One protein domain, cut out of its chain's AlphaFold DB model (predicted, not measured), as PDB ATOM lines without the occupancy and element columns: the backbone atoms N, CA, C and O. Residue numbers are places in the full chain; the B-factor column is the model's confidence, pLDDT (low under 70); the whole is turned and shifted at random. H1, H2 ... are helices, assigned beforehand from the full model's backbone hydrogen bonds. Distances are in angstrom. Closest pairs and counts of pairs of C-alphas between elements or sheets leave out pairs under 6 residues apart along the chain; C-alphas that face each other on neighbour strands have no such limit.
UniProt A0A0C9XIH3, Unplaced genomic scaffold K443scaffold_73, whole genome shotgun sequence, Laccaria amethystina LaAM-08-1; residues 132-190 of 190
ATOM      1  N   LEU A 132      -7.189  17.633  11.826       76.50
ATOM      2  CA  LEU A 132      -6.020  17.238  12.628       76.50
ATOM      3  C   LEU A 132      -5.185  16.147  11.951       76.50
ATOM      4  O   LEU A 132      -3.992  16.024  12.215       76.50
ATOM      5  N   ASN A 133      -5.823  15.361  11.085       71.19
ATOM      6  CA  ASN A 133      -5.212  14.232  10.387       71.19
ATOM      7  C   ASN A 133      -4.797  14.563   8.945       71.19
ATOM      8  O   ASN A 133      -4.401  13.669   8.196       71.19
ATOM      9  N   LEU A 134      -4.891  15.832   8.537       72.25
ATOM     10  CA  LEU A 134      -4.422  16.268   7.228       72.25
ATOM     11  C   LEU A 134      -2.918  16.533   7.280       72.25
ATOM     12  O   LEU A 134      -2.442  17.288   8.125       72.25
ATOM     13  N   GLU A 135      -2.173  15.941   6.346       65.00
ATOM     14  CA  GLU A 135      -0.785  16.331   6.110       65.00
ATOM     15  C   GLU A 135      -0.771  17.803   5.688       65.00
ATOM     16  O   GLU A 135      -1.215  18.154   4.594       65.00
ATOM     17  N   GLU A 136      -0.309  18.683   6.579       62.62
ATOM     18  CA  GLU A 136      -0.167  20.099   6.266       62.62
ATOM     19  C   GLU A 136       0.855  20.265   5.142       62.62
ATOM     20  O   GLU A 136       2.065  20.139   5.341       62.62
ATOM     21  N   ASN A 137       0.380  20.601   3.944       65.25
ATOM     22  CA  ASN A 137       1.262  21.151   2.934       65.25
ATOM     23  C   ASN A 137       1.509  22.621   3.282       65.25
ATOM     24  O   ASN A 137       0.725  23.498   2.927       65.25
ATOM     25  N   SER A 138       2.609  22.889   3.986       62.91
ATOM     26  CA  SER A 138       2.934  24.221   4.513       62.91
ATOM     27  C   SER A 138       3.122  25.308   3.444       62.91
ATOM     28  O   SER A 138       3.316  26.470   3.794       62.91
ATOM     29  N   SER A 139       3.145  24.950   2.156       77.56
ATOM     30  CA  SER A 139       3.411  25.891   1.062       77.56
ATOM     31  C   SER A 139       2.156  26.487   0.422       77.56
ATOM     32  O   SER A 139       2.231  27.599  -0.098       77.56
ATOM     33  N   ASP A 140       1.021  25.790   0.486       84.12
ATOM     34  CA  ASP A 140      -0.239  26.228  -0.115       84.12
ATOM     35  C   ASP A 140      -1.388  25.989   0.869       84.12
ATOM     36  O   ASP A 140      -1.816  24.850   1.002       84.12
ATOM     37  N   PRO A 141      -1.904  27.020   1.562       85.19
ATOM     38  CA  PRO A 141      -3.006  26.870   2.515       85.19
ATOM     39  C   PRO A 141      -4.349  26.487   1.859       85.19
ATOM     40  O   PRO A 141      -5.239  25.984   2.552       85.19
ATOM     41  N   ASP A 142      -4.507  26.670   0.544       87.69
ATOM     42  CA  ASP A 142      -5.707  26.278  -0.209       87.69
ATOM     43  C   ASP A 142      -5.594  24.876  -0.825       87.69
ATOM     44  O   ASP A 142      -6.450  24.475  -1.623       87.69
ATOM     45  N   PHE A 143      -4.584  24.089  -0.434       87.25
ATOM     46  CA  PHE A 143      -4.466  22.715  -0.901       87.25
ATOM     47  C   PHE A 143      -5.756  21.922  -0.604       87.25
ATOM     48  O   PHE A 143      -6.318  22.035   0.494       87.25
ATOM     49  N   PRO A 144      -6.260  21.115  -1.556       85.69
ATOM     50  CA  PRO A 144      -7.493  20.365  -1.353       85.69
ATOM     51  C   PRO A 144      -7.330  19.322  -0.248       85.69
ATOM     52  O   PRO A 144      -6.391  18.522  -0.290       85.69
ATOM     53  N   TYR A 145      -8.281  19.253   0.689       76.88
ATOM     54  CA  TYR A 145      -8.172  18.322   1.822       76.88
ATOM     55  C   TYR A 145      -8.141  16.844   1.385       76.88
ATOM     56  O   TYR A 145      -7.583  15.997   2.074       76.88
ATOM     57  N   ALA A 146      -8.739  16.511   0.236       79.81
ATOM     58  CA  ALA A 146      -8.810  15.139  -0.273       79.81
ATOM     59  C   ALA A 146      -7.557  14.700  -1.063       79.81
ATOM     60  O   ALA A 146      -7.536  13.601  -1.626       79.81
ATOM     61  N   GLY A 147      -6.525  15.546  -1.155       77.69
ATOM     62  CA  GLY A 147      -5.289  15.247  -1.875       77.69
ATOM     63  C   GLY A 147      -5.455  15.297  -3.399       77.69
ATOM     64  O   GLY A 147      -5.792  16.332  -3.976       77.69
ATOM     65  N   LYS A 148      -5.165  14.188  -4.098       81.69
ATOM     66  CA  LYS A 148      -5.081  14.177  -5.570       81.69
ATOM     67  C   LYS A 148      -6.455  14.341  -6.228       81.69
ATOM     68  O   LYS A 148      -7.297  13.445  -6.199       81.69
ATOM     69  N   LEU A 149      -6.637  15.462  -6.922       87.25
ATOM     70  CA  LEU A 149      -7.860  15.757  -7.664       87.25
ATOM     71  C   LEU A 149      -7.920  15.064  -9.030       87.25
ATOM     72  O   LEU A 149      -6.917  14.844  -9.709       87.25
ATOM     73  N   THR A 150      -9.145  14.797  -9.475       87.25
ATOM     74  CA  THR A 150      -9.481  14.405 -10.846       87.25
ATOM     75  C   THR A 150     -10.501  15.384 -11.424       87.25
ATOM     76  O   THR A 150     -11.083  16.204 -10.711       87.25
ATOM     77  N   LYS A 151     -10.795  15.291 -12.726       84.88
ATOM     78  CA  LYS A 151     -11.862  16.100 -13.340       84.88
ATOM     79  C   LYS A 151     -13.256  15.824 -12.751       84.88
ATOM     80  O   LYS A 151     -14.105  16.703 -12.799       84.88
ATOM     81  N   TYR A 152     -13.465  14.653 -12.148       87.75
ATOM     82  CA  TYR A 152     -14.731  14.255 -11.525       87.75
ATOM     83  C   TYR A 152     -14.767  14.494 -10.011       87.75
ATOM     84  O   TYR A 152     -15.743  14.128  -9.362       87.75
ATOM     85  N   SER A 153     -13.712  15.085  -9.434       88.31
ATOM     86  CA  SER A 153     -13.688  15.407  -8.008       88.31
ATOM     87  C   SER A 153     -14.852  16.321  -7.642       88.31
ATOM     88  O   SER A 153     -15.120  17.314  -8.326       88.31
ATOM     89  N   THR A 154     -15.526  15.959  -6.556       91.19
ATOM     90  CA  THR A 154     -16.678  16.668  -6.007       91.19
ATOM     91  C   THR A 154     -16.256  17.988  -5.362       91.19
ATOM     92  O   THR A 154     -15.069  18.216  -5.123       91.19
ATOM     93  N   LYS A 155     -17.230  18.855  -5.060       89.94
ATOM     94  CA  LYS A 155     -16.981  20.107  -4.332       89.94
ATOM     95  C   LYS A 155     -16.212  19.876  -3.020       89.94
ATOM     96  O   LYS A 155     -15.166  20.501  -2.904       89.94
ATOM     97  N   PRO A 156     -16.626  18.952  -2.119       90.88
ATOM     98  CA  PRO A 156     -15.852  18.646  -0.922       90.88
ATOM     99  C   PRO A 156     -14.389  18.366  -1.257       90.88
ATOM    100  O   PRO A 156     -13.522  19.124  -0.857       90.88
ATOM    101  N   ALA A 157     -14.114  17.396  -2.133       89.00
ATOM    102  CA  ALA A 157     -12.741  17.018  -2.454       89.00
ATOM    103  C   ALA A 157     -11.863  18.179  -2.954       89.00
ATOM    104  O   ALA A 157     -10.652  18.113  -2.788       89.00
ATOM    105  N   ARG A 158     -12.459  19.207  -3.575       89.69
ATOM    106  CA  ARG A 158     -11.766  20.388  -4.110       89.69
ATOM    107  C   ARG A 158     -11.582  21.512  -3.095       89.69
ATOM    108  O   ARG A 158     -10.734  22.361  -3.337       89.69
ATOM    109  N   THR A 159     -12.382  21.560  -2.032       91.12
ATOM    110  CA  THR A 159     -12.327  22.638  -1.043       91.12
ATOM    111  C   THR A 159     -10.990  22.618  -0.308       91.12
ATOM    112  O   THR A 159     -10.560  21.584   0.211       91.12
ATOM    113  N   GLY A 160     -10.336  23.777  -0.296       91.38
ATOM    114  CA  GLY A 160      -9.050  24.005   0.333       91.38
ATOM    115  C   GLY A 160      -9.143  24.016   1.852       91.38
ATOM    116  O   GLY A 160     -10.151  24.436   2.433       91.38
ATOM    117  N   VAL A 161      -8.071  23.568   2.502       90.38
ATOM    118  CA  VAL A 161      -7.990  23.462   3.965       90.38
ATOM    119  C   VAL A 161      -8.213  24.807   4.660       90.38
ATOM    120  O   VAL A 161      -8.905  24.855   5.678       90.38
ATOM    121  N   ALA A 162      -7.710  25.908   4.101       91.56
ATOM    122  CA  ALA A 162      -7.926  27.250   4.636       91.56
ATOM    123  C   ALA A 162      -9.411  27.611   4.785       91.56
ATOM    124  O   ALA A 162      -9.821  28.099   5.836       91.56
ATOM    125  N   MET A 163     -10.242  27.321   3.779       92.94
ATOM    126  CA  MET A 163     -11.679  27.594   3.863       92.94
ATOM    127  C   MET A 163     -12.368  26.725   4.917       92.94
ATOM    128  O   MET A 163     -13.229  27.222   5.644       92.94
ATOM    129  N   VAL A 164     -11.970  25.456   5.054       92.06
ATOM    130  CA  VAL A 164     -12.486  24.579   6.120       92.06
ATOM    131  C   VAL A 164     -12.125  25.142   7.501       92.06
ATOM    132  O   VAL A 164     -12.995  25.230   8.366       92.06
ATOM    133  N   ARG A 165     -10.892  25.639   7.687       90.69
ATOM    134  CA  ARG A 165     -10.450  26.284   8.941       90.69
ATOM    135  C   ARG A 165     -11.298  27.494   9.322       90.69
ATOM    136  O   ARG A 165     -11.602  27.641  10.506       90.69
ATOM    137  N   VAL A 166     -11.697  28.323   8.349       91.31
ATOM    138  CA  VAL A 166     -12.586  29.483   8.582       91.31
ATOM    139  C   VAL A 166     -13.922  29.050   9.190       91.31
ATOM    140  O   VAL A 166     -14.492  29.782   9.994       91.31
ATOM    141  N   VAL A 167     -14.425  27.868   8.825       90.44
ATOM    142  CA  VAL A 167     -15.708  27.352   9.317       90.44
ATOM    143  C   VAL A 167     -15.575  26.642  10.665       90.44
ATOM    144  O   VAL A 167     -16.416  26.846  11.541       90.44
ATOM    145  N   GLU A 168     -14.555  25.803  10.847       86.56
ATOM    146  CA  GLU A 168     -14.438  24.971  12.054       86.56
ATOM    147  C   GLU A 168     -13.941  25.738  13.284       86.56
ATOM    148  O   GLU A 168     -14.291  25.410  14.423       86.56
ATOM    149  N   SER A 169     -13.145  26.785  13.076       82.62
ATOM    150  CA  SER A 169     -12.464  27.478  14.166       82.62
ATOM    151  C   SER A 169     -13.375  28.514  14.831       82.62
ATOM    152  O   SER A 169     -13.416  29.676  14.435       82.62
ATOM    153  N   LYS A 170     -14.087  28.115  15.891       77.88
ATOM    154  CA  LYS A 170     -15.024  28.993  16.629       77.88
ATOM    155  C   LYS A 170     -14.379  30.217  17.285       77.88
ATOM    156  O   LYS A 170     -15.066  31.205  17.521       77.88
ATOM    157  N   GLU A 171     -13.093  30.139  17.608       83.25
ATOM    158  CA  GLU A 171     -12.339  31.211  18.276       83.25
ATOM    159  C   GLU A 171     -11.533  32.070  17.288       83.25
ATOM    160  O   GLU A 171     -10.887  33.041  17.681       83.25
ATOM    161  N   LEU A 172     -11.565  31.732  15.996       84.62
ATOM    162  CA  LEU A 172     -10.771  32.409  14.983       84.62
ATOM    163  C   LEU A 172     -11.363  33.779  14.654       84.62
ATOM    164  O   LEU A 172     -12.489  33.902  14.171       84.62
ATOM    165  N   CYS A 173     -10.558  34.824  14.833       89.50
ATOM    166  CA  CYS A 173     -10.845  36.114  14.223       89.50
ATOM    167  C   CYS A 173     -10.664  35.986  12.706       89.50
ATOM    168  O   CYS A 173      -9.537  35.933  12.219       89.50
ATOM    169  N   ILE A 174     -11.768  35.966  11.954       89.81
ATOM    170  CA  ILE A 174     -11.748  35.816  10.490       89.81
ATOM    171  C   ILE A 174     -10.889  36.905   9.821       89.81
ATOM    172  O   ILE A 174     -10.134  36.609   8.900       89.81
ATOM    173  N   ARG A 175     -10.942  38.151  10.316       88.38
ATOM    174  CA  ARG A 175     -10.104  39.246   9.796       88.38
ATOM    175  C   ARG A 175      -8.615  38.987  10.035       88.38
ATOM    176  O   ARG A 175      -7.827  39.167   9.117       88.38
ATOM    177  N   GLY A 176      -8.248  38.530  11.235       89.81
ATOM    178  CA  GLY A 176      -6.863  38.163  11.551       89.81
ATOM    179  C   GLY A 176      -6.368  37.013  10.677       89.81
ATOM    180  O   GLY A 176      -5.299  37.102  10.093       89.81
ATOM    181  N   PHE A 177      -7.207  35.992  10.478       90.69
ATOM    182  CA  PHE A 177      -6.900  34.884   9.575       90.69
ATOM    183  C   PHE A 177      -6.624  35.348   8.139       90.69
ATOM    184  O   PHE A 177      -5.692  34.861   7.506       90.69
ATOM    185  N   TRP A 178      -7.426  36.276   7.608       90.81
ATOM    186  CA  TRP A 178      -7.199  36.817   6.267       90.81
ATOM    187  C   TRP A 178      -5.910  37.634   6.173       90.81
ATOM    188  O   TRP A 178      -5.201  37.490   5.180       90.81
ATOM    189  N   ALA A 179      -5.591  38.441   7.190       90.19
ATOM    190  CA  ALA A 179      -4.335  39.189   7.242       90.19
ATOM    191  C   ALA A 179      -3.126  38.240   7.236       90.19
ATOM    192  O   ALA A 179      -2.240  38.374   6.393       90.19
ATOM    193  N   ASP A 180      -3.152  37.200   8.077       89.56
ATOM    194  CA  ASP A 180      -2.106  36.172   8.123       89.56
ATOM    195  C   ASP A 180      -1.980  35.429   6.783       89.56
ATOM    196  O   ASP A 180      -0.875  35.230   6.272       89.56
ATOM    197  N   TYR A 181      -3.115  35.051   6.180       90.19
ATOM    198  CA  TYR A 181      -3.161  34.383   4.877       90.19
ATOM    199  C   TYR A 181      -2.524  35.247   3.775       90.19
ATOM    200  O   TYR A 181      -1.744  34.745   2.964       90.19
ATOM    201  N   LEU A 182      -2.836  36.547   3.743       90.19
ATOM    202  CA  LEU A 182      -2.312  37.495   2.753       90.19
ATOM    203  C   LEU A 182      -0.892  37.981   3.071       90.19
ATOM    204  O   LEU A 182      -0.289  38.646   2.227       90.19
ATOM    205  N   LYS A 183      -0.350  37.626   4.245       88.62
ATOM    206  CA  LYS A 183       0.893  38.180   4.805       88.62
ATOM    207  C   LYS A 183       0.840  39.706   4.899       88.62
ATOM    208  O   LYS A 183       1.817  40.382   4.584       88.62
ATOM    209  N   ASP A 184      -0.319  40.222   5.287       85.44
ATOM    210  CA  ASP A 184      -0.540  41.645   5.488       85.44
ATOM    211  C   ASP A 184       0.004  42.061   6.859       85.44
ATOM    212  O   ASP A 184      -0.506  41.652   7.903       85.44
ATOM    213  N   ASP A 185       1.077  42.849   6.842       80.31
ATOM    214  CA  ASP A 185       1.731  43.433   8.014       80.31
ATOM    215  C   ASP A 185       1.386  44.921   8.198       80.31
ATOM    216  O   ASP A 185       2.013  45.617   9.008       80.31
ATOM    217  N   SER A 186       0.388  45.425   7.464       75.19
ATOM    218  CA  SER A 186      -0.050  46.808   7.579       75.19
ATOM    219  C   SER A 186      -0.583  47.106   8.984       75.19
ATOM    220  O   SER A 186      -1.301  46.327   9.609       75.19
ATOM    221  N   SER A 187      -0.246  48.286   9.505       58.84
ATOM    222  CA  SER A 187      -0.667  48.721  10.842       58.84
ATOM    223  C   SER A 187      -2.172  48.989  10.960       58.84
ATOM    224  O   SER A 187      -2.664  49.210  12.067       58.84
ATOM    225  N   THR A 188      -2.890  48.999   9.834       57.28
ATOM    226  CA  THR A 188      -4.317  49.320   9.736       57.28
ATOM    227  C   THR A 188      -5.203  48.101   9.479       57.28
ATOM    228  O   THR A 188      -6.366  48.154   9.870       57.28
ATOM    229  N   GLY A 189      -4.683  46.999   8.916       47.53
ATOM    230  CA  GLY A 189      -5.450  45.763   8.683       47.53
ATOM    231  C   GLY A 189      -6.734  45.964   7.863       47.53
ATOM    232  O   GLY A 189      -7.744  45.303   8.140       47.53
ATOM    233  N   GLU A 190      -6.698  46.921   6.927       44.19
ATOM    234  CA  GLU A 190      -7.778  47.282   5.993       44.19
ATOM    235  C   GLU A 190      -7.484  46.784   4.577       44.19
ATOM    236  O   GLU A 190      -6.369  47.057   4.077       44.19
TER     237      GLU A 190
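What this domain is: This is residues 132 to 190 of the 190 residues of an uncharacterized protein of Laccaria amethystina LaAM-08-1 (UniProt A0A0C9XIH3). There is little regular structure: a long unnamed stretch, residues 132 to 154, leads to short H1, then H2 and H3 stand loosely side by side, opposite ways, before an unnamed tail. Residues 167 to 173, of which 167 and 168 belong to H2, stick out. The printed part has 59 residues, with three named helices in the order H1, H2, H3 and no named strand; the class is all helix, with 21 residues in named elements. It is loose and elongated, with a radius of gyration of the C-alphas of 13.5 A and spans of 43 by 22 by 19 A.

How they stand to each other: H1, residues 155 to 158, is apart from H2, residues 161 to 168, and from H3, residues 174 to 182. H2 and H3 are close but not clearly touching, at a shallow tilt of 10 degrees, opposite ways; their closest C-alphas, of Val 166 and Ile 174, are 6.7 A apart. In H2 and H3 every O i to N i+4 pair is within hydrogen-bond range; H1 is too short for one.

Where its parts are: H1 begins at C-alpha 155 (-16.981, 20.107, -4.332) and is 5.2 A long. H2 is 10.5 A long; H3, 12.3 A, ends at C-alpha 182 (-2.312, 37.495, 2.753).

The domain as a whole: The C-alphas farthest apart, of Tyr 152 and Ser 187, are 43.4 A apart. The printed part has no cut, and both links are tight. Residues 135 to 138 and 187 to 190 have pLDDT under 70.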